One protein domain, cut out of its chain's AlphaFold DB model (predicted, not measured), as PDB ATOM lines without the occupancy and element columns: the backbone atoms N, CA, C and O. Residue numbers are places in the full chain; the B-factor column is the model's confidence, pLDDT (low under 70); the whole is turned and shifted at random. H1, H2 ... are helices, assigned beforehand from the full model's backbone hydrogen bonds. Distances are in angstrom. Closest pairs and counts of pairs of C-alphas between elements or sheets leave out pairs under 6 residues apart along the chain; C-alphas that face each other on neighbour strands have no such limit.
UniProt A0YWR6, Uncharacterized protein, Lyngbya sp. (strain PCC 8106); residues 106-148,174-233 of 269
ATOM      1  N   ASP A 106     232.889 339.201 201.838       90.69
ATOM      2  CA  ASP A 106     233.153 339.644 200.462       90.69
ATOM      3  C   ASP A 106     233.438 341.151 200.413       90.69
ATOM      4  O   ASP A 106     234.425 341.591 199.832       90.69
ATOM      5  N   ARG A 107     232.630 341.957 201.120       89.31
ATOM      6  CA  ARG A 107     232.849 343.409 201.234       89.31
ATOM      7  C   ARG A 107     234.177 343.764 201.891       89.31
ATOM      8  O   ARG A 107     234.787 344.758 201.519       89.31
ATOM      9  N   LYS A 108     234.610 343.000 202.897       90.81
ATOM     10  CA  LYS A 108     235.888 343.246 203.575       90.81
ATOM     11  C   LYS A 108     237.077 342.800 202.740       90.81
ATOM     12  O   LYS A 108     238.079 343.497 202.763       90.81
ATOM     13  N   ILE A 109     236.963 341.685 202.025       91.19
ATOM     14  CA  ILE A 109     237.991 341.230 201.087       91.19
ATOM     15  C   ILE A 109     238.151 342.263 199.975       91.19
ATOM     16  O   ILE A 109     239.263 342.714 199.738       91.19
ATOM     17  N   HIS A 110     237.044 342.708 199.379       88.94
ATOM     18  CA  HIS A 110     237.064 343.763 198.368       88.94
ATOM     19  C   HIS A 110     237.656 345.069 198.923       88.94
ATOM     20  O   HIS A 110     238.508 345.688 198.299       88.94
ATOM     21  N   TRP A 111     237.272 345.465 200.142       88.12
ATOM     22  CA  TRP A 111     237.896 346.601 200.824       88.12
ATOM     23  C   TRP A 111     239.411 346.450 200.973       88.12
ATOM     24  O   TRP A 111     240.146 347.385 200.679       88.12
ATOM     25  N   LEU A 112     239.873 345.291 201.447       88.69
ATOM     26  CA  LEU A 112     241.290 345.032 201.668       88.69
ATOM     27  C   LEU A 112     242.068 345.041 200.346       88.69
ATOM     28  O   LEU A 112     243.159 345.591 200.315       88.69
ATOM     29  N   SER A 113     241.496 344.518 199.256       87.62
ATOM     30  CA  SER A 113     242.144 344.544 197.936       87.62
ATOM     31  C   SER A 113     242.286 345.954 197.358       87.62
ATOM     32  O   SER A 113     243.166 346.191 196.539       87.62
ATOM     33  N   MET A 114     241.422 346.889 197.764       85.81
ATOM     34  CA  MET A 114     241.527 348.307 197.394       85.81
ATOM     35  C   MET A 114     242.454 349.105 198.317       85.81
ATOM     36  O   MET A 114     242.852 350.216 197.973       85.81
ATOM     37  N   LEU A 115     242.758 348.593 199.510       85.38
ATOM     38  CA  LEU A 115     243.504 349.327 200.520       85.38
ATOM     39  C   LEU A 115     245.002 349.290 200.198       85.38
ATOM     40  O   LEU A 115     245.676 348.330 200.558       85.38
ATOM     41  N   LYS A 116     245.492 350.355 199.563       86.44
ATOM     42  CA  LYS A 116     246.901 350.546 199.192       86.44
ATOM     43  C   LYS A 116     247.552 351.675 199.994       86.44
ATOM     44  O   LYS A 116     246.864 352.627 200.397       86.44
ATOM     45  N   SER A 117     248.850 351.553 200.264       86.44
ATOM     46  CA  SER A 117     249.636 352.624 200.899       86.44
ATOM     47  C   SER A 117     249.789 353.822 199.953       86.44
ATOM     48  O   SER A 117     249.557 353.706 198.752       86.44
ATOM     49  N   ASP A 118     250.136 354.998 200.478       84.69
ATOM     50  CA  ASP A 118     250.422 356.171 199.635       84.69
ATOM     51  C   ASP A 118     251.548 355.889 198.621       84.69
ATOM     52  O   ASP A 118     251.437 356.272 197.459       84.69
ATOM     53  N   GLU A 119     252.579 355.144 199.028       84.94
ATOM     54  CA  GLU A 119     253.686 354.722 198.157       84.94
ATOM     55  C   GLU A 119     253.215 353.771 197.048       84.94
ATOM     56  O   GLU A 119     253.577 353.946 195.887       84.94
ATOM     57  N   GLU A 120     252.361 352.798 197.380       86.19
ATOM     58  CA  GLU A 120     251.786 351.861 196.407       86.19
ATOM     59  C   GLU A 120     250.876 352.567 195.396       86.19
ATOM     60  O   GLU A 120     250.886 352.221 194.217       86.19
ATOM     61  N   LEU A 121     250.103 353.566 195.837       85.38
ATOM     62  CA  LEU A 121     249.242 354.357 194.954       85.38
ATOM     63  C   LEU A 121     250.058 355.203 193.971       85.38
ATOM     64  O   LEU A 121     249.710 355.276 192.792       85.38
ATOM     65  N   VAL A 122     251.143 355.825 194.435       87.19
ATOM     66  CA  VAL A 122     252.062 356.595 193.580       87.19
ATOM     67  C   VAL A 122     252.773 355.674 192.587       87.19
ATOM     68  O   VAL A 122     252.808 355.971 191.396       87.19
ATOM     69  N   ALA A 123     253.272 354.525 193.051       86.44
ATOM     70  CA  ALA A 123     253.960 353.555 192.202       86.44
ATOM     71  C   ALA A 123     253.045 352.945 191.126       86.44
ATOM     72  O   ALA A 123     253.482 352.723 190.002       86.44
ATOM     73  N   GLU A 124     251.776 352.676 191.444       84.56
ATOM     74  CA  GLU A 124     250.839 352.080 190.486       84.56
ATOM     75  C   GLU A 124     250.310 353.091 189.466       84.56
ATOM     76  O   GLU A 124     250.111 352.752 188.299       84.56
ATOM     77  N   SER A 125     250.082 354.333 189.894       82.12
ATOM     78  CA  SER A 125     249.555 355.383 189.023       82.12
ATOM     79  C   SER A 125     250.633 356.105 188.214       82.12
ATOM     80  O   SER A 125     250.294 356.728 187.215       82.12
ATOM     81  N   ASN A 126     251.911 356.019 188.606       85.00
ATOM     82  CA  ASN A 126     252.999 356.876 188.108       85.00
ATOM     83  C   ASN A 126     252.705 358.384 188.246       85.00
ATOM     84  O   ASN A 126     253.307 359.201 187.552       85.00
ATOM     85  N   HIS A 127     251.786 358.751 189.141       84.75
ATOM     86  CA  HIS A 127     251.375 360.124 189.401       84.75
ATOM     87  C   HIS A 127     251.850 360.573 190.774       84.75
ATOM     88  O   HIS A 127     251.987 359.773 191.706       84.75
ATOM     89  N   THR A 128     252.084 361.876 190.924       87.06
ATOM     90  CA  THR A 128     252.451 362.426 192.227       87.06
ATOM     91  C   THR A 128     251.274 362.338 193.196       87.06
ATOM     92  O   THR A 128     250.098 362.354 192.826       87.06
ATOM     93  N   LEU A 129     251.579 362.274 194.490       84.06
ATOM     94  CA  LEU A 129     250.550 362.215 195.525       84.06
ATOM     95  C   LEU A 129     249.648 363.468 195.531       84.06
ATOM     96  O   LEU A 129     248.482 363.397 195.923       84.06
ATOM     97  N   GLU A 130     250.163 364.606 195.067       85.31
ATOM     98  CA  GLU A 130     249.405 365.849 194.902       85.31
ATOM     99  C   GLU A 130     248.385 365.757 193.762       85.31
ATOM    100  O   GLU A 130     247.238 366.159 193.946       85.31
ATOM    101  N   GLU A 131     248.749 365.145 192.633       84.38
ATOM    102  CA  GLU A 131     247.834 364.888 191.511       84.38
ATOM    103  C   GLU A 131     246.697 363.942 191.917       84.38
ATOM    104  O   GLU A 131     245.524 364.218 191.649       84.38
ATOM    105  N   ILE A 132     247.019 362.870 192.652       85.00
ATOM    106  CA  ILE A 132     246.018 361.938 193.196       85.00
ATOM    107  C   ILE A 132     245.061 362.677 194.142       85.00
ATOM    108  O   ILE A 132     243.848 362.449 194.109       85.00
ATOM    109  N   ARG A 133     245.583 363.584 194.980       85.75
ATOM    110  CA  ARG A 133     244.768 364.407 195.883       85.75
ATOM    111  C   ARG A 133     243.880 365.385 195.117       85.75
ATOM    112  O   ARG A 133     242.698 365.480 195.437       85.75
ATOM    113  N   ALA A 134     244.413 366.080 194.115       85.25
ATOM    114  CA  ALA A 134     243.643 367.009 193.295       85.25
ATOM    115  C   ALA A 134     242.462 366.287 192.631       85.25
ATOM    116  O   ALA A 134     241.309 366.689 192.804       85.25
ATOM    117  N   TYR A 135     242.718 365.138 192.008       85.56
ATOM    118  CA  TYR A 135     241.669 364.344 191.374       85.56
ATOM    119  C   TYR A 135     240.663 363.776 192.390       85.56
ATOM    120  O   TYR A 135     239.452 363.780 192.170       85.56
ATOM    121  N   ALA A 136     241.127 363.364 193.574       86.38
ATOM    122  CA  ALA A 136     240.254 362.949 194.669       86.38
ATOM    123  C   ALA A 136     239.288 364.065 195.118       86.38
ATOM    124  O   ALA A 136     238.128 363.777 195.425       86.38
ATOM    125  N   THR A 137     239.716 365.335 195.129       85.19
ATOM    126  CA  THR A 137     238.804 366.453 195.437       85.19
ATOM    127  C   THR A 137     237.722 366.642 194.376       85.19
ATOM    128  O   THR A 137     236.564 366.882 194.723       85.19
ATOM    129  N   GLU A 138     238.063 366.461 193.100       87.56
ATOM    130  CA  GLU A 138     237.121 366.547 191.980       87.56
ATOM    131  C   GLU A 138     236.077 365.417 192.021       87.56
ATOM    132  O   GLU A 138     234.880 365.625 191.794       87.56
ATOM    133  N   ILE A 139     236.503 364.211 192.400       84.56
ATOM    134  CA  ILE A 139     235.585 363.085 192.595       84.56
ATOM    135  C   ILE A 139     234.658 363.346 193.789       84.56
ATOM    136  O   ILE A 139     233.455 363.091 193.693       84.56
ATOM    137  N   LEU A 140     235.173 363.866 194.910       84.50
ATOM    138  CA  LEU A 140     234.340 364.200 196.071       84.50
ATOM    139  C   LEU A 140     233.267 365.236 195.730       84.50
ATOM    140  O   LEU A 140     232.099 365.018 196.059       84.50
ATOM    141  N   SER A 141     233.633 366.320 195.042       83.94
ATOM    142  CA  SER A 141     232.678 367.363 194.648       83.94
ATOM    143  C   SER A 141     231.605 366.814 193.698       83.94
ATOM    144  O   SER A 141     230.416 367.110 193.851       83.94
ATOM    145  N   SER A 142     231.986 365.916 192.787       82.88
ATOM    146  CA  SER A 142     231.060 365.211 191.895       82.88
ATOM    147  C   SER A 142     230.071 364.321 192.661       82.88
ATOM    148  O   SER A 142     228.869 364.337 192.381       82.88
ATOM    149  N   VAL A 143     230.538 363.578 193.670       79.94
ATOM    150  CA  VAL A 143     229.693 362.714 194.517       79.94
ATOM    151  C   VAL A 143     228.741 363.539 195.393       79.94
ATOM    152  O   VAL A 143     227.572 363.176 195.554       79.94
ATOM    153  N   GLU A 144     229.197 364.669 195.931       79.56
ATOM    154  CA  GLU A 144     228.348 365.601 196.686       79.56
ATOM    155  C   GLU A 144     227.264 366.235 195.804       79.56
ATOM    156  O   GLU A 144     226.102 366.326 196.208       79.56
ATOM    157  N   THR A 145     227.610 366.582 194.564       74.88
ATOM    158  CA  THR A 145     226.664 367.128 193.582       74.88
ATOM    159  C   THR A 145     225.602 366.095 193.195       74.88
ATOM    160  O   THR A 145     224.414 366.417 193.155       74.88
ATOM    161  N   GLN A 146     225.988 364.827 193.005       69.00
ATOM    162  CA  GLN A 146     225.051 363.725 192.735       69.00
ATOM    163  C   GLN A 146     224.090 363.454 193.900       69.00
ATOM    164  O   GLN A 146     222.929 363.109 193.679       69.00
ATOM    165  N   LYS A 147     224.535 363.650 195.146       65.88
ATOM    166  CA  LYS A 147     223.683 363.521 196.339       65.88
ATOM    167  C   LYS A 147     222.626 364.628 196.430       65.88
ATOM    168  O   LYS A 147     221.538 364.383 196.952       65.88
ATOM    169  N   ASN A 148     222.941 365.820 195.923       58.91
ATOM    170  CA  ASN A 148     222.073 366.997 195.973       58.91
ATOM    171  C   ASN A 148     221.110 367.107 194.777       58.91
ATOM    172  O   ASN A 148     220.275 368.012 194.756       58.91
ATOM    173  N   PRO A 174     227.745 357.994 200.285       78.69
ATOM    174  CA  PRO A 174     228.844 358.463 199.434       78.69
ATOM    175  C   PRO A 174     229.929 357.392 199.246       78.69
ATOM    176  O   PRO A 174     230.512 357.273 198.176       78.69
ATOM    177  N   THR A 175     230.140 356.539 200.251       80.94
ATOM    178  CA  THR A 175     231.036 355.383 200.146       80.94
ATOM    179  C   THR A 175     230.544 354.328 199.157       80.94
ATOM    180  O   THR A 175     231.361 353.758 198.448       80.94
ATOM    181  N   ASP A 176     229.234 354.056 199.096       81.75
ATOM    182  CA  ASP A 176     228.670 353.082 198.154       81.75
ATOM    183  C   ASP A 176     228.828 353.578 196.709       81.75
ATOM    184  O   ASP A 176     229.180 352.794 195.832       81.75
ATOM    185  N   ILE A 177     228.653 354.886 196.482       84.06
ATOM    186  CA  ILE A 177     228.891 355.520 195.178       84.06
ATOM    187  C   ILE A 177     230.362 355.366 194.775       84.06
ATOM    188  O   ILE A 177     230.628 354.944 193.658       84.06
ATOM    189  N   LEU A 178     231.308 355.620 195.688       84.62
ATOM    190  CA  LEU A 178     232.738 355.446 195.410       84.62
ATOM    191  C   LEU A 178     233.129 353.996 195.096       84.62
ATOM    192  O   LEU A 178     233.959 353.754 194.226       84.62
ATOM    193  N   PHE A 179     232.530 353.012 195.770       84.31
ATOM    194  CA  PHE A 179     232.751 351.609 195.408       84.31
ATOM    195  C   PHE A 179     232.192 351.282 194.024       84.31
ATOM    196  O   PHE A 179     232.798 350.526 193.267       84.31
ATOM    197  N   GLU A 180     231.028 351.827 193.676       85.38
ATOM    198  CA  GLU A 180     230.447 351.636 192.348       85.38
ATOM    199  C   GLU A 180     231.260 352.336 191.256       85.38
ATOM    200  O   GLU A 180     231.396 351.768 190.174       85.38
ATOM    201  N   THR A 181     231.810 353.527 191.514       85.56
ATOM    202  CA  THR A 181     232.681 354.220 190.556       85.56
ATOM    203  C   THR A 181     233.998 353.479 190.387       85.56
ATOM    204  O   THR A 181     234.358 353.212 189.248       85.56
ATOM    205  N   TYR A 182     234.640 353.029 191.472       86.69
ATOM    206  CA  TYR A 182     235.882 352.244 191.410       86.69
ATOM    207  C   TYR A 182     235.754 350.996 190.528       86.69
ATOM    208  O   TYR A 182     236.647 350.672 189.750       86.69
ATOM    209  N   ASN A 183     234.619 350.297 190.628       84.56
ATOM    210  CA  ASN A 183     234.365 349.090 189.842       84.56
ATOM    211  C   ASN A 183     234.046 349.372 188.362       84.56
ATOM    212  O   ASN A 183     234.104 348.449 187.554       84.56
ATOM    213  N   LYS A 184     233.671 350.607 188.005       87.56
ATOM    214  CA  LYS A 184     233.333 351.011 186.629       87.56
ATOM    215  C   LYS A 184     234.477 351.723 185.920       87.56
ATOM    216  O   LYS A 184     234.541 351.674 184.699       87.56
ATOM    217  N   THR A 185     235.329 352.429 186.658       86.00
ATOM    218  CA  THR A 185     236.468 353.137 186.082       86.00
ATOM    219  C   THR A 185     237.590 352.153 185.793       86.00
ATOM    220  O   THR A 185     237.914 351.298 186.616       86.00
ATOM    221  N   GLU A 186     238.185 352.262 184.610       84.12
ATOM    222  CA  GLU A 186     239.405 351.531 184.236       84.12
ATOM    223  C   GLU A 186     240.657 352.396 184.405       84.12
ATOM    224  O   GLU A 186     241.752 351.863 184.550       84.12
ATOM    225  N   ASP A 187     240.475 353.717 184.469       88.31
ATOM    226  CA  ASP A 187     241.548 354.677 184.679       88.31
ATOM    227  C   ASP A 187     242.230 354.490 186.046       88.31
ATOM    228  O   ASP A 187     241.585 354.437 187.103       88.31
ATOM    229  N   ILE A 188     243.557 354.393 186.002       87.12
ATOM    230  CA  ILE A 188     244.415 354.088 187.146       87.12
ATOM    231  C   ILE A 188     244.463 355.284 188.100       87.12
ATOM    232  O   ILE A 188     244.411 355.088 189.318       87.12
ATOM    233  N   LEU A 189     244.481 356.515 187.577       86.44
ATOM    234  CA  LEU A 189     244.458 357.731 188.390       86.44
ATOM    235  C   LEU A 189     243.127 357.848 189.145       86.44
ATOM    236  O   LEU A 189     243.117 358.011 190.367       86.44
ATOM    237  N   SER A 190     242.007 357.642 188.449       85.44
ATOM    238  CA  SER A 190     240.669 357.579 189.047       85.44
ATOM    239  C   SER A 190     240.575 356.531 190.154       85.44
ATOM    240  O   SER A 190     240.076 356.813 191.247       85.44
ATOM    241  N   ARG A 191     241.068 355.310 189.906       87.12
ATOM    242  CA  ARG A 191     241.082 354.236 190.912       87.12
ATOM    243  C   ARG A 191     241.935 354.601 192.120       87.12
ATOM    244  O   ARG A 191     241.494 354.395 193.250       87.12
ATOM    245  N   SER A 192     243.105 355.182 191.888       85.38
ATOM    246  CA  SER A 192     244.043 355.571 192.943       85.38
ATOM    247  C   SER A 192     243.481 356.694 193.816       85.38
ATOM    248  O   SER A 192     243.519 356.604 195.045       85.38
ATOM    249  N   ALA A 193     242.846 357.693 193.200       86.25
ATOM    250  CA  ALA A 193     242.149 358.772 193.891       86.25
ATOM    251  C   ALA A 193     240.975 358.251 194.738       86.25
ATOM    252  O   ALA A 193     240.823 358.629 195.901       86.25
ATOM    253  N   ILE A 194     240.176 357.320 194.206       86.38
ATOM    254  CA  ILE A 194     239.086 356.692 194.967       86.38
ATOM    255  C   ILE A 194     239.636 355.874 196.142       86.38
ATOM    256  O   ILE A 194     239.119 355.992 197.257       86.38
ATOM    257  N   CYS A 195     240.699 355.090 195.944       86.56
ATOM    258  CA  CYS A 195     241.370 354.359 197.021       86.56
ATOM    259  C   CYS A 195     241.874 355.299 198.123       86.56
ATOM    260  O   CYS A 195     241.657 355.023 199.307       86.56
ATOM    261  N   TYR A 196     242.471 356.434 197.749       85.75
ATOM    262  CA  TYR A 196     242.923 357.461 198.688       85.75
ATOM    263  C   TYR A 196     241.765 358.018 199.534       85.75
ATOM    264  O   TYR A 196     241.839 358.047 200.769       85.75
ATOM    265  N   LEU A 197     240.649 358.385 198.891       85.75
ATOM    266  CA  LEU A 197     239.442 358.869 199.573       85.75
ATOM    267  C   LEU A 197     238.870 357.838 200.536       85.75
ATOM    268  O   LEU A 197     238.525 358.149 201.679       85.75
ATOM    269  N   LEU A 198     238.767 356.598 200.077       85.38
ATOM    270  CA  LEU A 198     238.253 355.494 200.860       85.38
ATOM    271  C   LEU A 198     239.142 355.253 202.094       85.38
ATOM    272  O   LEU A 198     238.632 355.259 203.224       85.38
ATOM    273  N   LYS A 199     240.463 355.146 201.918       86.12
ATOM    274  CA  LYS A 199     241.440 354.966 203.006       86.12
ATOM    275  C   LYS A 199     241.295 356.026 204.100       86.12
ATOM    276  O   LYS A 199     241.277 355.695 205.292       86.12
ATOM    277  N   ASN A 200     241.112 357.283 203.698       83.12
ATOM    278  CA  ASN A 200     241.037 358.429 204.602       83.12
ATOM    279  C   ASN A 200     239.611 358.784 205.055       83.12
ATOM    280  O   ASN A 200     239.396 359.828 205.671       83.12
ATOM    281  N   ARG A 201     238.624 357.904 204.828       81.25
ATOM    282  CA  ARG A 201     237.211 358.120 205.200       81.25
ATOM    283  C   ARG A 201     236.634 359.423 204.627       81.25
ATOM    284  O   ARG A 201     235.939 360.145 205.340       81.25
ATOM    285  N   LEU A 202     236.911 359.692 203.352       80.38
ATOM    286  CA  LEU A 202     236.498 360.892 202.613       80.38
ATOM    287  C   LEU A 202     237.138 362.191 203.123       80.38
ATOM    288  O   LEU A 202     236.603 363.269 202.891       80.38
ATOM    289  N   LYS A 203     238.257 362.103 203.849       81.38
ATOM    290  CA  LYS A 203     239.000 363.275 204.318       81.38
ATOM    291  C   LYS A 203     240.270 363.464 203.508       81.38
ATOM    292  O   LYS A 203     241.000 362.509 203.260       81.38
ATOM    293  N   MET A 204     240.561 364.716 203.189       76.94
ATOM    294  CA  MET A 204     241.832 365.114 202.607       76.94
ATOM    295  C   MET A 204     242.787 365.447 203.751       76.94
ATOM    296  O   MET A 204     242.601 366.434 204.456       76.94
ATOM    297  N   SER A 205     243.752 364.564 204.004       74.06
ATOM    298  CA  SER A 205     244.880 364.872 204.886       74.06
ATOM    299  C   SER A 205     245.989 365.491 204.051       74.06
ATOM    300  O   SER A 205     246.344 364.929 203.019       74.06
ATOM    301  N   GLU A 206     246.548 366.608 204.502       70.56
ATOM    302  CA  GLU A 206     247.766 367.185 203.918       70.56
ATOM    303  C   GLU A 206     249.020 366.466 204.425       70.56
ATOM    304  O   GLU A 206     249.996 366.308 203.690       70.56
ATOM    305  N   LYS A 207     248.960 365.946 205.658       75.50
ATOM    306  CA  LYS A 207     250.067 365.234 206.303       75.50
ATOM    307  C   LYS A 207     250.369 363.911 205.588       75.50
ATOM    308  O   LYS A 207     249.411 363.246 205.177       75.50
ATOM    309  N   PRO A 208     251.657 363.533 205.473       73.25
ATOM    310  CA  PRO A 208     252.060 362.246 204.915       73.25
ATOM    311  C   PRO A 208     251.522 361.084 205.760       73.25
ATOM    312  O   PRO A 208     251.277 361.230 206.963       73.25
ATOM    313  N   GLU A 209     251.309 359.935 205.120       80.38
ATOM    314  CA  GLU A 209     250.836 358.730 205.791       80.38
ATOM    315  C   GLU A 209     251.860 358.191 206.797       80.38
ATOM    316  O   GLU A 209     253.032 357.985 206.498       80.38
ATOM    317  N   GLU A 210     251.390 357.901 208.011       85.69
ATOM    318  CA  GLU A 210     252.174 357.149 208.985       85.69
ATOM    319  C   GLU A 210     252.120 355.652 208.646       85.69
ATOM    320  O   GLU A 210     251.101 354.985 208.887       85.69
ATOM    321  N   ILE A 211     253.228 355.132 208.109       83.69
ATOM    322  CA  ILE A 211     253.366 353.751 207.620       83.69
ATOM    323  C   ILE A 211     252.977 352.737 208.704       83.69
ATOM    324  O   ILE A 211     252.136 351.873 208.471       83.69
ATOM    325  N   GLU A 212     253.477 352.890 209.936       86.50
ATOM    326  CA  GLU A 212     253.150 351.970 211.036       86.50
ATOM    327  C   GLU A 212     251.645 351.923 211.342       86.50
ATOM    328  O   GLU A 212     251.062 350.847 211.514       86.50
ATOM    329  N   LYS A 213     250.973 353.083 211.359       86.38
ATOM    330  CA  LYS A 213     249.517 353.149 211.563       86.38
ATOM    331  C   LYS A 213     248.762 352.529 210.395       86.38
ATOM    332  O   LYS A 213     247.668 351.992 210.597       86.38
ATOM    333  N   PHE A 214     249.269 352.630 209.168       86.88
ATOM    334  CA  PHE A 214     248.694 351.933 208.020       86.88
ATOM    335  C   PHE A 214     248.824 350.416 208.178       86.88
ATOM    336  O   PHE A 214     247.798 349.731 208.177       86.88
ATOM    337  N   SER A 215     250.026 349.904 208.445       86.19
ATOM    338  CA  SER A 215     250.283 348.471 208.630       86.19
ATOM    339  C   SER A 215     249.442 347.877 209.762       86.19
ATOM    340  O   SER A 215     248.830 346.822 209.597       86.19
ATOM    341  N   GLN A 216     249.298 348.583 210.890       89.44
ATOM    342  CA  GLN A 216     248.414 348.157 211.984       89.44
ATOM    343  C   GLN A 216     246.938 348.095 211.559       89.44
ATOM    344  O   GLN A 216     246.224 347.142 211.891       89.44
ATOM    345  N   ARG A 217     246.452 349.102 210.815       86.25
ATOM    346  CA  ARG A 217     245.076 349.123 210.285       86.25
ATOM    347  C   ARG A 217     244.849 347.983 209.295       86.25
ATOM    348  O   ARG A 217     243.804 347.333 209.377       86.25
ATOM    349  N   TYR A 218     245.814 347.733 208.414       88.19
ATOM    350  CA  TYR A 218     245.793 346.647 207.442       88.19
ATOM    351  C   TYR A 218     245.715 345.293 208.152       88.19
ATOM    352  O   TYR A 218     244.739 344.557 207.990       88.19
ATOM    353  N   ARG A 219     246.648 345.029 209.075       90.19
ATOM    354  CA  ARG A 219     246.694 343.790 209.861       90.19
ATOM    355  C   ARG A 219     245.409 343.546 210.648       90.19
ATOM    356  O   ARG A 219     244.887 342.433 210.689       90.19
ATOM    357  N   LYS A 220     244.832 344.595 211.244       90.75
ATOM    358  CA  LYS A 220     243.538 344.499 211.935       90.75
ATOM    359  C   LYS A 220     242.417 344.046 210.995       90.75
ATOM    360  O   LYS A 220     241.541 343.288 211.416       90.75
ATOM    361  N   LYS A 221     242.420 344.494 209.735       90.44
ATOM    362  CA  LYS A 221     241.426 344.082 208.734       90.44
ATOM    363  C   LYS A 221     241.621 342.643 208.276       90.44
ATOM    364  O   LYS A 221     240.618 341.942 208.157       90.44
ATOM    365  N   GLU A 222     242.858 342.185 208.117       92.25
ATOM    366  CA  GLU A 222     243.150 340.771 207.855       92.25
ATOM    367  C   GLU A 222     242.610 339.871 208.967       92.25
ATOM    368  O   GLU A 222     241.887 338.916 208.695       92.25
ATOM    369  N   ILE A 223     242.877 340.220 210.230       91.81
ATOM    370  CA  ILE A 223     242.380 339.463 211.387       91.81
ATOM    371  C   ILE A 223     240.844 339.450 211.407       91.81
ATOM    372  O   ILE A 223     240.229 338.422 211.686       91.81
ATOM    373  N   GLU A 224     240.189 340.574 211.094       92.00
ATOM    374  CA  GLU A 224     238.725 340.627 210.971       92.00
ATOM    375  C   GLU A 224     238.193 339.711 209.854       92.00
ATOM    376  O   GLU A 224     237.131 339.110 210.027       92.00
ATOM    377  N   ILE A 225     238.890 339.620 208.716       92.50
ATOM    378  CA  ILE A 225     238.537 338.716 207.612       92.50
ATOM    379  C   ILE A 225     238.727 337.265 208.043       92.50
ATOM    380  O   ILE A 225     237.821 336.462 207.834       92.50
ATOM    381  N   GLN A 226     239.846 336.944 208.692       91.88
ATOM    382  CA  GLN A 226     240.138 335.594 209.165       91.88
ATOM    383  C   GLN A 226     239.075 335.111 210.155       91.88
ATOM    384  O   GLN A 226     238.483 334.054 209.964       91.88
ATOM    385  N   ARG A 227     238.700 335.956 211.123       90.56
ATOM    386  CA  ARG A 227     237.598 335.662 212.054       90.56
ATOM    387  C   ARG A 227     236.266 335.423 211.342       90.56
ATOM    388  O   ARG A 227     235.459 334.628 211.810       90.56
ATOM    389  N   LEU A 228     235.991 336.125 210.240       92.06
ATOM    390  CA  LEU A 228     234.769 335.902 209.461       92.06
ATOM    391  C   LEU A 228     234.820 334.611 208.642       92.06
ATOM    392  O   LEU A 228     233.779 333.975 208.506       92.06
ATOM    393  N   LYS A 229     235.995 334.219 208.131       91.25
ATOM    394  CA  LYS A 229     236.200 332.910 207.490       91.25
ATOM    395  C   LYS A 229     235.925 331.785 208.485       91.25
ATOM    396  O   LYS A 229     235.063 330.955 208.224       91.25
ATOM    397  N   GLU A 230     236.519 331.863 209.674       89.00
ATOM    398  CA  GLU A 230     236.273 330.909 210.764       89.00
ATOM    399  C   GLU A 230     234.790 330.860 211.180       89.00
ATOM    400  O   GLU A 230     234.250 329.803 211.487       89.00
ATOM    401  N   GLN A 231     234.094 332.005 211.195       87.44
ATOM    402  CA  GLN A 231     232.655 332.041 211.488       87.44
ATOM    403  C   GLN A 231     231.805 331.395 210.390       87.44
ATOM    404  O   GLN A 231     230.754 330.830 210.694       87.44
ATOM    405  N   LEU A 232     232.225 331.493 209.128       87.75
ATOM    406  CA  LEU A 232     231.546 330.846 208.006       87.75
ATOM    407  C   LEU A 232     231.771 329.339 208.018       87.75
ATOM    408  O   LEU A 232     230.815 328.606 207.795       87.75
ATOM    409  N   GLU A 233     232.980 328.884 208.340       83.75
ATOM    410  CA  GLU A 233     233.291 327.474 208.638       83.75
ATOM    411  C   GLU A 233     232.558 326.950 209.884       83.75
ATOM    412  O   GLU A 233     232.566 325.755 210.165       83.75
TER     413      GLU A 233
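This is residues 106 to 148 and 174 to 233 of the 269 residues of an uncharacterized protein of Lyngbya sp. (strain PCC 8106) (UniProt A0YWR6). Three helices, H2, H5 and H4, stand side by side in a row with H5 in the middle, and H3 crosses the row over one side. H1 and H6 form an antiparallel pair beyond the other side of the row, where H6 touches H1 alone. The printed part has 103 residues with six named helices, H1 to H6 in order, and no named strand: all helix. It is compact, with a radius of gyration of the C-alphas of 14.4 A and spans of 42 by 32 by 22 A.

Start at H1, residues 106 to 114; its Met 114 comes close to, but does not clearly touch, H5, residues 188 to 199, with C-alphas 114 and 195 6.1 A apart. Find H2, residues 118 to 125, which touches H5 at a shallow tilt of 21 degrees, opposite ways, closest at C-alphas 125 and 188, 5.6 A. H3, residues 129 to 147, touches H5 with residues 132 to 139 alone, about perpendicular at 75 degrees, closest at C-alphas 136 and 193, 4.7 A. H3 and H2 only just touch, with 3 pairs of C-alphas within 8 A, closest at 122 and 129, 6.1 A. H4, residues 174 to 184, forms a helical hairpin with H5, closest at C-alphas 182 and 191, 5.6 A. H3 touches H4 with residues 143 to 147 alone, closest at C-alphas 143 and 174, 6.6 A. H6, residues 211 to 232, touches H1 with residues 218 to 225 alone, closest at C-alphas 108 and 225, 6.6 A, at a shallow tilt of 24 degrees, opposite ways. In H1, H2, H3, H4, H5 and H6 every O i to N i+4 pair is within hydrogen-bond range.

Find C-alpha 106 at (233.153, 339.644, 200.462), where H1 begins; H3 spans 26.9 A and H6 31.6 A, ending at C-alpha 232, (231.546, 330.846, 208.006).

Residues 149 to 173 are not printed, and C-alphas 148 and 174 are 11.4 A apart across the cut. The link from H5 to H6 is long, 11 residues. Residues 146 to 148 are under 70 in pLDDT.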